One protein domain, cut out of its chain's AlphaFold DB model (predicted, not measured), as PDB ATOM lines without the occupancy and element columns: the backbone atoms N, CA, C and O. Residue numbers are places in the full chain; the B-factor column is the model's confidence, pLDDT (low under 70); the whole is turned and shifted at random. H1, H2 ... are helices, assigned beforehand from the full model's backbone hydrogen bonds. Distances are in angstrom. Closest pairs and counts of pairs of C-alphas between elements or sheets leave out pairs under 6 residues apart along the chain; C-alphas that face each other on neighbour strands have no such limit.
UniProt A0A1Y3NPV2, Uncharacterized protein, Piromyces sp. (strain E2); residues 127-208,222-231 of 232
ATOM      1  N   ILE A 127     470.176 236.370 462.209       88.88
ATOM      2  CA  ILE A 127     471.204 235.412 461.800       88.88
ATOM      3  C   ILE A 127     471.283 234.269 462.822       88.88
ATOM      4  O   ILE A 127     471.194 234.491 464.034       88.88
ATOM      5  N   CYS A 128     471.459 233.048 462.328       89.56
ATOM      6  CA  CYS A 128     471.597 231.881 463.180       89.56
ATOM      7  C   CYS A 128     472.801 232.022 464.125       89.56
ATOM      8  O   CYS A 128     473.912 232.281 463.654       89.56
ATOM      9  N   PRO A 129     472.631 231.804 465.443       88.88
ATOM     10  CA  PRO A 129     473.700 231.996 466.423       88.88
ATOM     11  C   PRO A 129     474.971 231.202 466.124       88.88
ATOM     12  O   PRO A 129     476.057 231.704 466.372       88.88
ATOM     13  N   ALA A 130     474.868 230.017 465.510       86.06
ATOM     14  CA  ALA A 130     476.027 229.222 465.074       86.06
ATOM     15  C   ALA A 130     477.002 229.977 464.169       86.06
ATOM     16  O   ALA A 130     478.167 229.592 464.054       86.06
ATOM     17  N   PHE A 131     476.525 231.044 463.541       87.81
ATOM     18  CA  PHE A 131     477.282 231.844 462.606       87.81
ATOM     19  C   PHE A 131     477.656 233.205 463.171       87.81
ATOM     20  O   PHE A 131     478.518 233.844 462.589       87.81
ATOM     21  N   THR A 132     477.090 233.658 464.291       86.94
ATOM     22  CA  THR A 132     477.486 234.938 464.899       86.94
ATOM     23  C   THR A 132     478.776 234.795 465.670       86.94
ATOM     24  O   THR A 132     479.075 233.710 466.171       86.94
ATOM     25  N   LYS A 133     479.508 235.903 465.837       82.88
ATOM     26  CA  LYS A 133     480.729 235.928 466.644       82.88
ATOM     27  C   LYS A 133     480.485 235.400 468.060       82.88
ATOM     28  O   LYS A 133     481.286 234.613 468.553       82.88
ATOM     29  N   ASP A 134     479.374 235.782 468.683       82.00
ATOM     30  CA  ASP A 134     479.023 235.358 470.042       82.00
ATOM     31  C   ASP A 134     478.741 233.856 470.137       82.00
ATOM     32  O   ASP A 134     479.204 233.204 471.079       82.00
ATOM     33  N   GLY A 135     478.045 233.275 469.156       80.31
ATOM     34  CA  GLY A 135     477.776 231.840 469.176       80.31
ATOM     35  C   GLY A 135     479.033 230.990 469.002       80.31
ATOM     36  O   GLY A 135     479.119 229.893 469.560       80.31
ATOM     37  N   GLN A 136     480.074 231.530 468.357       72.69
ATOM     38  CA  GLN A 136     481.397 230.890 468.289       72.69
ATOM     39  C   GLN A 136     482.052 230.708 469.666       72.69
ATOM     40  O   GLN A 136     482.869 229.804 469.846       72.69
ATOM     41  N   TYR A 137     481.725 231.576 470.628       78.56
ATOM     42  CA  TYR A 137     482.264 231.529 471.988       78.56
ATOM     43  C   TYR A 137     481.398 230.727 472.957       78.56
ATOM     44  O   TYR A 137     481.835 230.495 474.083       78.56
ATOM     45  N   ASN A 138     480.194 230.324 472.548       82.19
ATOM     46  CA  ASN A 138     479.232 229.645 473.406       82.19
ATOM     47  C   ASN A 138     478.620 228.443 472.682       82.19
ATOM     48  O   ASN A 138     477.421 228.391 472.398       82.19
ATOM     49  N   VAL A 139     479.483 227.479 472.350       80.88
ATOM     50  CA  VAL A 139     479.145 226.334 471.491       80.88
ATOM     51  C   VAL A 139     477.989 225.522 472.070       80.88
ATOM     52  O   VAL A 139     477.060 225.186 471.346       80.88
ATOM     53  N   THR A 140     477.997 225.248 473.377       85.62
ATOM     54  CA  THR A 140     476.920 224.501 474.043       85.62
ATOM     55  C   THR A 140     475.558 225.162 473.844       85.62
ATOM     56  O   THR A 140     474.630 224.519 473.355       85.62
ATOM     57  N   GLU A 141     475.413 226.438 474.211       86.25
ATOM     58  CA  GLU A 141     474.133 227.144 474.079       86.25
ATOM     59  C   GLU A 141     473.729 227.268 472.611       86.25
ATOM     60  O   GLU A 141     472.579 227.031 472.252       86.25
ATOM     61  N   THR A 142     474.703 227.547 471.753       87.81
ATOM     62  CA  THR A 142     474.508 227.734 470.320       87.81
ATOM     63  C   THR A 142     474.035 226.472 469.619       87.81
ATOM     64  O   THR A 142     473.087 226.535 468.848       87.81
ATOM     65  N   ILE A 143     474.640 225.312 469.886       87.31
ATOM     66  CA  ILE A 143     474.206 224.040 469.295       87.31
ATOM     67  C   ILE A 143     472.827 223.644 469.816       87.31
ATOM     68  O   ILE A 143     471.985 223.214 469.029       87.31
ATOM     69  N   ASN A 144     472.555 223.857 471.106       85.62
ATOM     70  CA  ASN A 144     471.221 223.623 471.655       85.62
ATOM     71  C   ASN A 144     470.176 224.596 471.073       85.62
ATOM     72  O   ASN A 144     469.035 224.198 470.878       85.62
ATOM     73  N   TYR A 145     470.531 225.844 470.744       84.44
ATOM     74  CA  TYR A 145     469.637 226.758 470.019       84.44
ATOM     75  C   TYR A 145     469.441 226.343 468.565       84.44
ATOM     76  O   TYR A 145     468.313 226.297 468.088       84.44
ATOM     77  N   THR A 146     470.521 226.019 467.857       86.00
ATOM     78  CA  THR A 146     470.459 225.539 466.474       86.00
ATOM     79  C   THR A 146     469.525 224.339 466.390       86.00
ATOM     80  O   THR A 146     468.607 224.367 465.585       86.00
ATOM     81  N   CYS A 147     469.656 223.381 467.314       81.38
ATOM     82  CA  CYS A 147     468.783 222.209 467.470       81.38
ATOM     83  C   CYS A 147     467.287 222.556 467.588       81.38
ATOM     84  O   CYS A 147     466.424 221.756 467.239       81.38
ATOM     85  N   LYS A 148     466.964 223.749 468.078       82.56
ATOM     86  CA  LYS A 148     465.596 224.222 468.289       82.56
ATOM     87  C   LYS A 148     465.009 224.988 467.100       82.56
ATOM     88  O   LYS A 148     463.797 225.178 467.047       82.56
ATOM     89  N   SER A 149     465.857 225.438 466.180       85.00
ATOM     90  CA  SER A 149     465.483 226.175 464.974       85.00
ATOM     91  C   SER A 149     465.621 225.266 463.756       85.00
ATOM     92  O   SER A 149     466.698 224.735 463.468       85.00
ATOM     93  N   ASN A 150     464.527 225.086 463.015       86.69
ATOM     94  CA  ASN A 150     464.538 224.267 461.803       86.69
ATOM     95  C   ASN A 150     465.432 224.918 460.747       86.69
ATOM     96  O   ASN A 150     466.220 224.234 460.095       86.69
ATOM     97  N   ILE A 151     465.336 226.244 460.629       89.00
ATOM     98  CA  ILE A 151     466.099 227.021 459.654       89.00
ATOM     99  C   ILE A 151     467.593 226.977 459.979       89.00
ATOM    100  O   ILE A 151     468.408 226.713 459.093       89.00
ATOM    101  N   CYS A 152     467.967 227.188 461.244       89.50
ATOM    102  CA  CYS A 152     469.373 227.172 461.628       89.50
ATOM    103  C   CYS A 152     469.984 225.782 461.561       89.50
ATOM    104  O   CYS A 152     471.145 225.662 461.173       89.50
ATOM    105  N   THR A 153     469.222 224.736 461.888       88.44
ATOM    106  CA  THR A 153     469.700 223.363 461.708       88.44
ATOM    107  C   THR A 153     469.958 223.062 460.235       88.44
ATOM    108  O   THR A 153     471.053 222.619 459.896       88.44
ATOM    109  N   ASP A 154     468.991 223.335 459.355       90.44
ATOM    110  CA  ASP A 154     469.133 223.087 457.915       90.44
ATOM    111  C   ASP A 154     470.317 223.867 457.324       90.44
ATOM    112  O   ASP A 154     471.159 223.302 456.627       90.44
ATOM    113  N   SER A 155     470.448 225.144 457.691       91.31
ATOM    114  CA  SER A 155     471.564 225.992 457.259       91.31
ATOM    115  C   SER A 155     472.913 225.452 457.746       91.31
ATOM    116  O   SER A 155     473.859 225.363 456.967       91.31
ATOM    117  N   TYR A 156     473.008 225.031 459.013       89.06
ATOM    118  CA  TYR A 156     474.229 224.443 459.570       89.06
ATOM    119  C   TYR A 156     474.618 223.145 458.861       89.06
ATOM    120  O   TYR A 156     475.779 222.970 458.493       89.06
ATOM    121  N   LEU A 157     473.657 222.245 458.635       87.94
ATOM    122  CA  LEU A 157     473.908 220.972 457.962       87.94
ATOM    123  C   LEU A 157     474.342 221.176 456.508       87.94
ATOM    124  O   LEU A 157     475.293 220.527 456.084       87.94
ATOM    125  N   LYS A 158     473.723 222.109 455.775       90.75
ATOM    126  CA  LYS A 158     474.112 222.446 454.395       90.75
ATOM    127  C   LYS A 158     475.522 223.016 454.307       90.75
ATOM    128  O   LYS A 158     476.294 222.605 453.445       90.75
ATOM    129  N   VAL A 159     475.883 223.925 455.216       88.94
ATOM    130  CA  VAL A 159     477.255 224.449 455.301       88.94
ATOM    131  C   VAL A 159     478.237 223.325 455.635       88.94
ATOM    132  O   VAL A 159     479.285 223.213 455.002       88.94
ATOM    133  N   TYR A 160     477.892 222.457 456.588       85.50
ATOM    134  CA  TYR A 160     478.741 221.329 456.961       85.50
ATOM    135  C   TYR A 160     478.936 220.344 455.800       85.50
ATOM    136  O   TYR A 160     480.065 219.919 455.557       85.50
ATOM    137  N   GLU A 161     477.862 220.000 455.082       86.12
ATOM    138  CA  GLU A 161     477.881 219.133 453.898       86.12
ATOM    139  C   GLU A 161     478.756 219.710 452.792       86.12
ATOM    140  O   GLU A 161     479.548 218.989 452.193       86.12
ATOM    141  N   LEU A 162     478.638 221.016 452.546       86.25
ATOM    142  CA  LEU A 162     479.387 221.703 451.503       86.25
ATOM    143  C   LEU A 162     480.897 221.692 451.779       86.25
ATOM    144  O   LEU A 162     481.677 221.477 450.858       86.25
ATOM    145  N   VAL A 163     481.299 221.883 453.039       81.81
ATOM    146  CA  VAL A 163     482.717 221.940 453.444       81.81
ATOM    147  C   VAL A 163     483.331 220.547 453.620       81.81
ATOM    148  O   VAL A 163     484.486 220.326 453.271       81.81
ATOM    149  N   ASN A 164     482.581 219.592 454.178       79.56
ATOM    150  CA  ASN A 164     483.122 218.289 454.594       79.56
ATOM    151  C   ASN A 164     482.657 217.121 453.712       79.56
ATOM    152  O   ASN A 164     483.110 215.990 453.903       79.56
ATOM    153  N   GLY A 165     481.738 217.357 452.782       81.62
ATOM    154  CA  GLY A 165     481.114 216.334 451.955       81.62
ATOM    155  C   GLY A 165     480.012 215.525 452.668       81.62
ATOM    156  O   GLY A 165     479.985 215.407 453.900       81.62
ATOM    157  N   PRO A 166     479.112 214.891 451.892       82.06
ATOM    158  CA  PRO A 166     477.954 214.148 452.413       82.06
ATOM    159  C   PRO A 166     478.319 212.869 453.187       82.06
ATOM    160  O   PRO A 166     477.559 212.400 454.042       82.06
ATOM    161  N   GLU A 167     479.500 212.304 452.922       80.06
ATOM    162  CA  GLU A 167     480.037 211.104 453.581       80.06
ATOM    163  C   GLU A 167     480.124 211.292 455.111       80.06
ATOM    164  O   GLU A 167     479.750 210.412 455.893       80.06
ATOM    165  N   ASN A 168     480.548 212.481 455.559       71.94
ATOM    166  CA  ASN A 168     480.734 212.793 456.980       71.94
ATOM    167  C   ASN A 168     479.408 212.941 457.748       71.94
ATOM    168  O   ASN A 168     479.337 212.593 458.932       71.94
ATOM    169  N   ILE A 169     478.345 213.383 457.069       76.12
ATOM    170  CA  ILE A 169     476.983 213.432 457.625       76.12
ATOM    171  C   ILE A 169     476.469 212.018 457.866       76.12
ATOM    172  O   ILE A 169     475.976 211.702 458.952       76.12
ATOM    173  N   SER A 170     476.626 211.141 456.877       75.44
ATOM    174  CA  SER A 170     476.153 209.758 456.960       75.44
ATOM    175  C   SER A 170     476.838 208.981 458.085       75.44
ATOM    176  O   SER A 170     476.169 208.258 458.822       75.44
ATOM    177  N   ALA A 171     478.143 209.196 458.283       74.44
ATOM    178  CA  ALA A 171     478.927 208.553 459.339       74.44
ATOM    179  C   ALA A 171     478.521 208.954 460.774       74.44
ATOM    180  O   ALA A 171     478.911 208.279 461.728       74.44
ATOM    181  N   SER A 172     477.765 210.042 460.939       76.69
ATOM    182  CA  SER A 172     477.390 210.584 462.254       76.69
ATOM    183  C   SER A 172     475.965 210.216 462.683       76.69
ATOM    184  O   SER A 172     475.580 210.475 463.823       76.69
ATOM    185  N   LYS A 173     475.181 209.579 461.803       77.31
ATOM    186  CA  LYS A 173     473.813 209.127 462.101       77.31
ATOM    187  C   LYS A 173     473.797 207.949 463.085       77.31
ATOM    188  O   LYS A 173     474.700 207.118 463.101       77.31
ATOM    189  N   GLY A 174     472.724 207.850 463.873       72.50
ATOM    190  CA  GLY A 174     472.443 206.695 464.739       72.50
ATOM    191  C   GLY A 174     473.063 206.744 466.138       72.50
ATOM    192  O   GLY A 174     472.876 205.808 466.915       72.50
ATOM    193  N   GLN A 175     473.770 207.819 466.499       81.06
ATOM    194  CA  GLN A 175     474.153 208.036 467.893       81.06
ATOM    195  C   GLN A 175     472.933 208.440 468.723       81.06
ATOM    196  O   GLN A 175     472.126 209.276 468.318       81.06
ATOM    197  N   VAL A 176     472.815 207.839 469.905       80.38
ATOM    198  CA  VAL A 176     471.686 208.068 470.803       80.38
ATOM    199  C   VAL A 176     472.040 209.165 471.795       80.38
ATOM    200  O   VAL A 176     473.000 209.049 472.556       80.38
ATOM    201  N   PHE A 177     471.211 210.201 471.816       84.62
ATOM    202  CA  PHE A 177     471.255 211.272 472.800       84.62
ATOM    203  C   PHE A 177     469.960 211.254 473.610       84.62
ATOM    204  O   PHE A 177     468.902 210.877 473.114       84.62
ATOM    205  N   ASN A 178     470.046 211.617 474.885       84.56
ATOM    206  CA  ASN A 178     468.895 211.688 475.790       84.56
ATOM    207  C   ASN A 178     468.888 212.965 476.641       84.56
ATOM    208  O   ASN A 178     468.082 213.096 477.562       84.56
ATOM    209  N   LYS A 179     469.809 213.883 476.356       85.88
ATOM    210  CA  LYS A 179     469.989 215.154 477.044       85.88
ATOM    211  C   LYS A 179     470.589 216.172 476.084       85.88
ATOM    212  O   LYS A 179     471.176 215.780 475.073       85.88
ATOM    213  N   ASP A 180     470.480 217.438 476.464       86.00
ATOM    214  CA  ASP A 180     471.096 218.557 475.763       86.00
ATOM    215  C   ASP A 180     472.591 218.323 475.525       86.00
ATOM    216  O   ASP A 180     473.297 217.695 476.331       86.00
ATOM    217  N   TYR A 181     473.069 218.851 474.400       84.69
ATOM    218  CA  TYR A 181     474.478 218.813 474.056       84.69
ATOM    219  C   TYR A 181     475.275 219.601 475.093       84.69
ATOM    220  O   TYR A 181     474.851 220.662 475.547       84.69
ATOM    221  N   VAL A 182     476.450 219.086 475.446       86.12
ATOM    222  CA  VAL A 182     477.444 219.785 476.259       86.12
ATOM    223  C   VAL A 182     478.751 219.706 475.497       86.12
ATOM    224  O   VAL A 182     479.204 218.606 475.173       86.12
ATOM    225  N   TYR A 183     479.321 220.870 475.193       81.00
ATOM    226  CA  TYR A 183     480.575 220.957 474.466       81.00
ATOM    227  C   TYR A 183     481.698 220.239 475.213       81.00
ATOM    228  O   TYR A 183     481.810 220.298 476.438       81.00
ATOM    229  N   ASP A 184     482.518 219.549 474.434       78.06
ATOM    230  CA  ASP A 184     483.623 218.727 474.886       78.06
ATOM    231  C   ASP A 184     484.807 219.016 473.961       78.06
ATOM    232  O   ASP A 184     484.723 218.777 472.756       78.06
ATOM    233  N   ASP A 185     485.913 219.507 474.525       75.50
ATOM    234  CA  ASP A 185     487.135 219.858 473.787       75.50
ATOM    235  C   ASP A 185     487.732 218.679 472.998       75.50
ATOM    236  O   ASP A 185     488.574 218.882 472.116       75.50
ATOM    237  N   SER A 186     487.333 217.437 473.302       76.19
ATOM    238  CA  SER A 186     487.704 216.256 472.516       76.19
ATOM    239  C   SER A 186     486.946 216.144 471.183       76.19
ATOM    240  O   SER A 186     487.415 215.460 470.272       76.19
ATOM    241  N   ASP A 187     485.839 216.872 471.006       72.12
ATOM    242  CA  ASP A 187     485.049 216.947 469.769       72.12
ATOM    243  C   ASP A 187     485.582 218.006 468.791       72.12
ATOM    244  O   ASP A 187     484.840 218.755 468.154       72.12
ATOM    245  N   ARG A 188     486.908 218.070 468.627       64.12
ATOM    246  CA  ARG A 188     487.564 219.078 467.771       64.12
ATOM    247  C   ARG A 188     487.135 219.039 466.307       64.12
ATOM    248  O   ARG A 188     487.358 220.007 465.595       64.12
ATOM    249  N   LYS A 189     486.566 217.920 465.851       66.75
ATOM    250  CA  LYS A 189     486.087 217.727 464.474       66.75
ATOM    251  C   LYS A 189     484.571 217.921 464.328       66.75
ATOM    252  O   LYS A 189     484.037 217.662 463.255       66.75
ATOM    253  N   GLY A 190     483.877 218.316 465.402       75.06
ATOM    254  CA  GLY A 190     482.430 218.556 465.407       75.06
ATOM    255  C   GLY A 190     481.579 217.317 465.114       75.06
ATOM    256  O   GLY A 190     480.433 217.446 464.689       75.06
ATOM    257  N   LYS A 191     482.114 216.107 465.314       79.19
ATOM    258  CA  LYS A 191     481.395 214.861 465.014       79.19
ATOM    259  C   LYS A 191     480.275 214.609 466.014       79.19
ATOM    260  O   LYS A 191     479.217 214.134 465.611       79.19
ATOM    261  N   LYS A 192     480.477 214.925 467.300       82.31
ATOM    262  CA  LYS A 192     479.402 214.803 468.299       82.31
ATOM    263  C   LYS A 192     478.348 215.886 468.093       82.31
ATOM    264  O   LYS A 192     477.173 215.577 468.238       82.31
ATOM    265  N   ILE A 193     478.747 217.107 467.719       85.69
ATOM    266  CA  ILE A 193     477.805 218.169 467.315       85.69
ATOM    267  C   ILE A 193     476.917 217.677 466.172       85.69
ATOM    268  O   ILE A 193     475.693 217.725 466.273       85.69
ATOM    269  N   LEU A 194     477.527 217.154 465.106       85.81
ATOM    270  CA  LEU A 194     476.792 216.661 463.947       85.81
ATOM    271  C   LEU A 194     475.876 215.490 464.309       85.81
ATOM    272  O   LEU A 194     474.710 215.477 463.933       85.81
ATOM    273  N   ALA A 195     476.378 214.532 465.086       85.75
ATOM    274  CA  ALA A 195     475.584 213.407 465.553       85.75
ATOM    275  C   ALA A 195     474.396 213.850 466.424       85.75
ATOM    276  O   ALA A 195     473.312 213.281 466.308       85.75
ATOM    277  N   PHE A 196     474.574 214.879 467.258       87.00
ATOM    278  CA  PHE A 196     473.507 215.455 468.075       87.00
ATOM    279  C   PHE A 196     472.431 216.128 467.216       87.00
ATOM    280  O   PHE A 196     471.251 215.820 467.383       87.00
ATOM    281  N   LEU A 197     472.829 216.974 466.259       86.12
ATOM    282  CA  LEU A 197     471.910 217.650 465.329       86.12
ATOM    283  C   LEU A 197     471.156 216.676 464.407       86.12
ATOM    284  O   LEU A 197     470.104 217.021 463.886       86.12
ATOM    285  N   LEU A 198     471.676 215.461 464.209       85.25
ATOM    286  CA  LEU A 198     471.039 214.399 463.421       85.25
ATOM    287  C   LEU A 198     470.261 213.382 464.275       85.25
ATOM    288  O   LEU A 198     469.761 212.394 463.735       85.25
ATOM    289  N   SER A 199     470.213 213.560 465.596       85.00
ATOM    290  CA  SER A 199     469.658 212.563 466.515       85.00
ATOM    291  C   SER A 199     468.135 212.637 466.644       85.00
ATOM    292  O   SER A 199     467.520 213.687 466.482       85.00
ATOM    293  N   ASP A 200     467.505 211.534 467.052       79.94
ATOM    294  CA  ASP A 200     466.063 211.523 467.340       79.94
ATOM    295  C   ASP A 200     465.690 212.418 468.533       79.94
ATOM    296  O   ASP A 200     464.565 212.913 468.622       79.94
ATOM    297  N   TYR A 201     466.641 212.665 469.441       79.31
ATOM    298  CA  TYR A 201     466.478 213.613 470.543       79.31
ATOM    299  C   TYR A 201     466.219 215.030 470.025       79.31
ATOM    300  O   TYR A 201     465.298 215.701 470.493       79.31
ATOM    301  N   PHE A 202     466.982 215.442 469.010       78.00
ATOM    302  CA  PHE A 202     466.778 216.689 468.280       78.00
ATOM    303  C   PHE A 202     465.388 216.735 467.635       78.00
ATOM    304  O   PHE A 202     464.630 217.678 467.872       78.00
ATOM    305  N   THR A 203     465.016 215.684 466.897       72.38
ATOM    306  CA  THR A 203     463.706 215.598 466.238       72.38
ATOM    307  C   THR A 203     462.577 215.735 467.267       72.38
ATOM    308  O   THR A 203     461.556 216.374 467.009       72.38
ATOM    309  N   GLY A 204     462.765 215.201 468.477       70.00
ATOM    310  CA  GLY A 204     461.857 215.398 469.606       70.00
ATOM    311  C   GLY A 204     461.767 216.851 470.093       70.00
ATOM    312  O   GLY A 204     460.663 217.330 470.358       70.00
ATOM    313  N   GLN A 205     462.889 217.572 470.185       69.94
ATOM    314  CA  GLN A 205     462.914 218.974 470.626       69.94
ATOM    315  C   GLN A 205     462.296 219.944 469.607       69.94
ATOM    316  O   GLN A 205     461.541 220.829 470.016       69.94
ATOM    317  N   GLN A 206     462.538 219.763 468.304       67.69
ATOM    318  CA  GLN A 206     461.894 220.583 467.263       67.69
ATOM    319  C   GLN A 206     460.365 220.485 467.326       67.69
ATOM    320  O   GLN A 206     459.659 221.493 467.274       67.69
ATOM    321  N   ASN A 207     459.850 219.268 467.527       62.91
ATOM    322  CA  ASN A 207     458.417 219.025 467.661       62.91
ATOM    323  C   ASN A 207     457.826 219.637 468.946       62.91
ATOM    324  O   ASN A 207     456.660 220.027 468.956       62.91
ATOM    325  N   ALA A 208     458.616 219.765 470.017       59.94
ATOM    326  CA  ALA A 208     458.182 220.405 471.257       59.94
ATOM    327  C   ALA A 208     458.204 221.945 471.172       59.94
ATOM    328  O   ALA A 208     457.335 222.612 471.736       59.94
ATOM    329  N   GLY A 222     485.411 229.966 474.133       31.02
ATOM    330  CA  GLY A 222     486.057 228.971 473.223       31.02
ATOM    331  C   GLY A 222     485.134 228.078 472.362       31.02
ATOM    332  O   GLY A 222     484.220 227.474 472.893       31.02
ATOM    333  N   THR A 223     485.280 227.852 471.045       41.41
ATOM    334  CA  THR A 223     486.281 228.194 470.010       41.41
ATOM    335  C   THR A 223     485.690 227.849 468.625       41.41
ATOM    336  O   THR A 223     485.200 226.735 468.446       41.41
ATOM    337  N   LEU A 224     485.856 228.704 467.601       40.16
ATOM    338  CA  LEU A 224     485.536 228.409 466.185       40.16
ATOM    339  C   LEU A 224     486.615 227.581 465.448       40.16
ATOM    340  O   LEU A 224     486.813 227.705 464.240       40.16
ATOM    341  N   LEU A 225     487.371 226.748 466.163       41.47
ATOM    342  CA  LEU A 225     488.506 226.054 465.556       41.47
ATOM    343  C   LEU A 225     488.083 224.863 464.675       41.47
ATOM    344  O   LEU A 225     488.812 224.505 463.761       41.47
ATOM    345  N   ALA A 226     486.911 224.264 464.912       45.03
ATOM    346  CA  ALA A 226     486.531 222.990 464.293       45.03
ATOM    347  C   ALA A 226     486.153 223.079 462.801       45.03
ATOM    348  O   ALA A 226     486.468 222.157 462.055       45.03
ATOM    349  N   MET A 227     485.517 224.170 462.351       44.69
ATOM    350  CA  MET A 227     485.151 224.335 460.932       44.69
ATOM    351  C   MET A 227     486.310 224.888 460.090       44.69
ATOM    352  O   MET A 227     486.462 224.504 458.939       44.69
ATOM    353  N   ALA A 228     487.188 225.707 460.680       41.19
ATOM    354  CA  ALA A 228     488.374 226.228 459.997       41.19
ATOM    355  C   ALA A 228     489.532 225.207 459.905       41.19
ATOM    356  O   ALA A 228     490.303 225.262 458.956       41.19
ATOM    357  N   TYR A 229     489.666 224.261 460.851       37.09
ATOM    358  CA  TYR A 229     490.702 223.209 460.794       37.09
ATOM    359  C   TYR A 229     490.363 222.033 459.870       37.09
ATOM    360  O   TYR A 229     491.225 221.195 459.640       37.09
ATOM    361  N   ALA A 230     489.132 221.922 459.364       38.41
ATOM    362  CA  ALA A 230     488.832 220.971 458.289       38.41
ATOM    363  C   ALA A 230     489.357 221.457 456.920       38.41
ATOM    364  O   ALA A 230     489.451 220.661 455.992       38.41
ATOM    365  N   LEU A 231     489.709 222.746 456.824       36.84
ATOM    366  CA  LEU A 231     490.164 223.443 455.619       36.84
ATOM    367  C   LEU A 231     491.679 223.763 455.633       36.84
ATOM    368  O   LEU A 231     492.180 224.390 454.700       36.84
TER     369      LEU A 231
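Overview. This is residues 127 to 208 and 222 to 231 of the 232 residues of an uncharacterized protein of Piromyces sp. (strain E2) (UniProt A0A1Y3NPV2). A short helix, H5, lies in the middle of a small helical body, with the longest helix, H3, along one side of it, H2 and H4 on others, and the long loop of residues 171 to 190 passing round H5 on the side away from H3. H6 and H7 lie at opposite ends of the longest axis, H1 makes a corner with H2, and the helices around H5 are close to it rather than clearly touching. The printed part has 92 residues with seven named helices, H1 to H7 in chain order, and no named strand; the class is all helix. It is compact, with a radius of gyration of the C-alphas of 12.1 A, and rounded, spanning 33 by 29 by 24 A.

Arrangement. H3, residues 150 to 164, and H5, residues 191 to 197, are close but not clearly touching; their closest C-alphas, of Thr 153 and Leu 197, are 7.1 A apart. They run opposite ways at a shallow tilt of 27 degrees. H2, residues 139 to 146, only just touches H3, with 3 pairs of C-alphas within 8 A, and only at the corner; the closest are Thr 146 and Cys 152, 5.2 A. H2 and H5 are close but not clearly touching, their closest C-alphas being those of Ile 143 and Ile 193, 7.2 A. H4, residues 166 to 170, is close to H5 but not clearly touching; the closest C-alphas, of Ile 169 and Leu 194, are 7.1 A apart. H6, residues 200 to 208, is likewise close to H5 but not clearly touching, with the C-alphas of Phe 196 and Phe 202 closest at 6.8 A. H1, residues 133 to 137, only just touches H2, with 3 pairs within 8 A, only at the corner; the C-alphas of Gly 135 and Thr 142 are closest, 5.4 A. H7, residues 225 to 228, is near H3 and apart from H5. Every O i to N i+4 pair is within hydrogen-bond range in H2, H3, H4, H5 and H6; in H1 0 of 1 is, beside 2 of 2 O i to N i+3 pairs, and H7 is too short for an i+4 pair.

Along the chain. H3 is 20.8 A long, from C-alpha 150 at (464.538, 224.267, 461.803) to C-alpha 164 at (483.122, 218.289, 454.594). H6 measures 12.5 A, H2 10.1 A and H5 9.9 A. H1 begins at C-alpha 133, (480.729, 235.928, 466.644).

Size, cuts and confidence. The two C-alphas farthest apart are those of Ala 208 and Leu 231, 35.7 A. Residues 209 to 221 are not printed, and C-alphas 208 and 222 stand 29.2 A apart across the cut. The link from H4 to H5 is long, 20 residues. Mean pLDDT of the printed part is 77.0; residues 188 to 189, 205 to 208 and 222 to 231 are under 70.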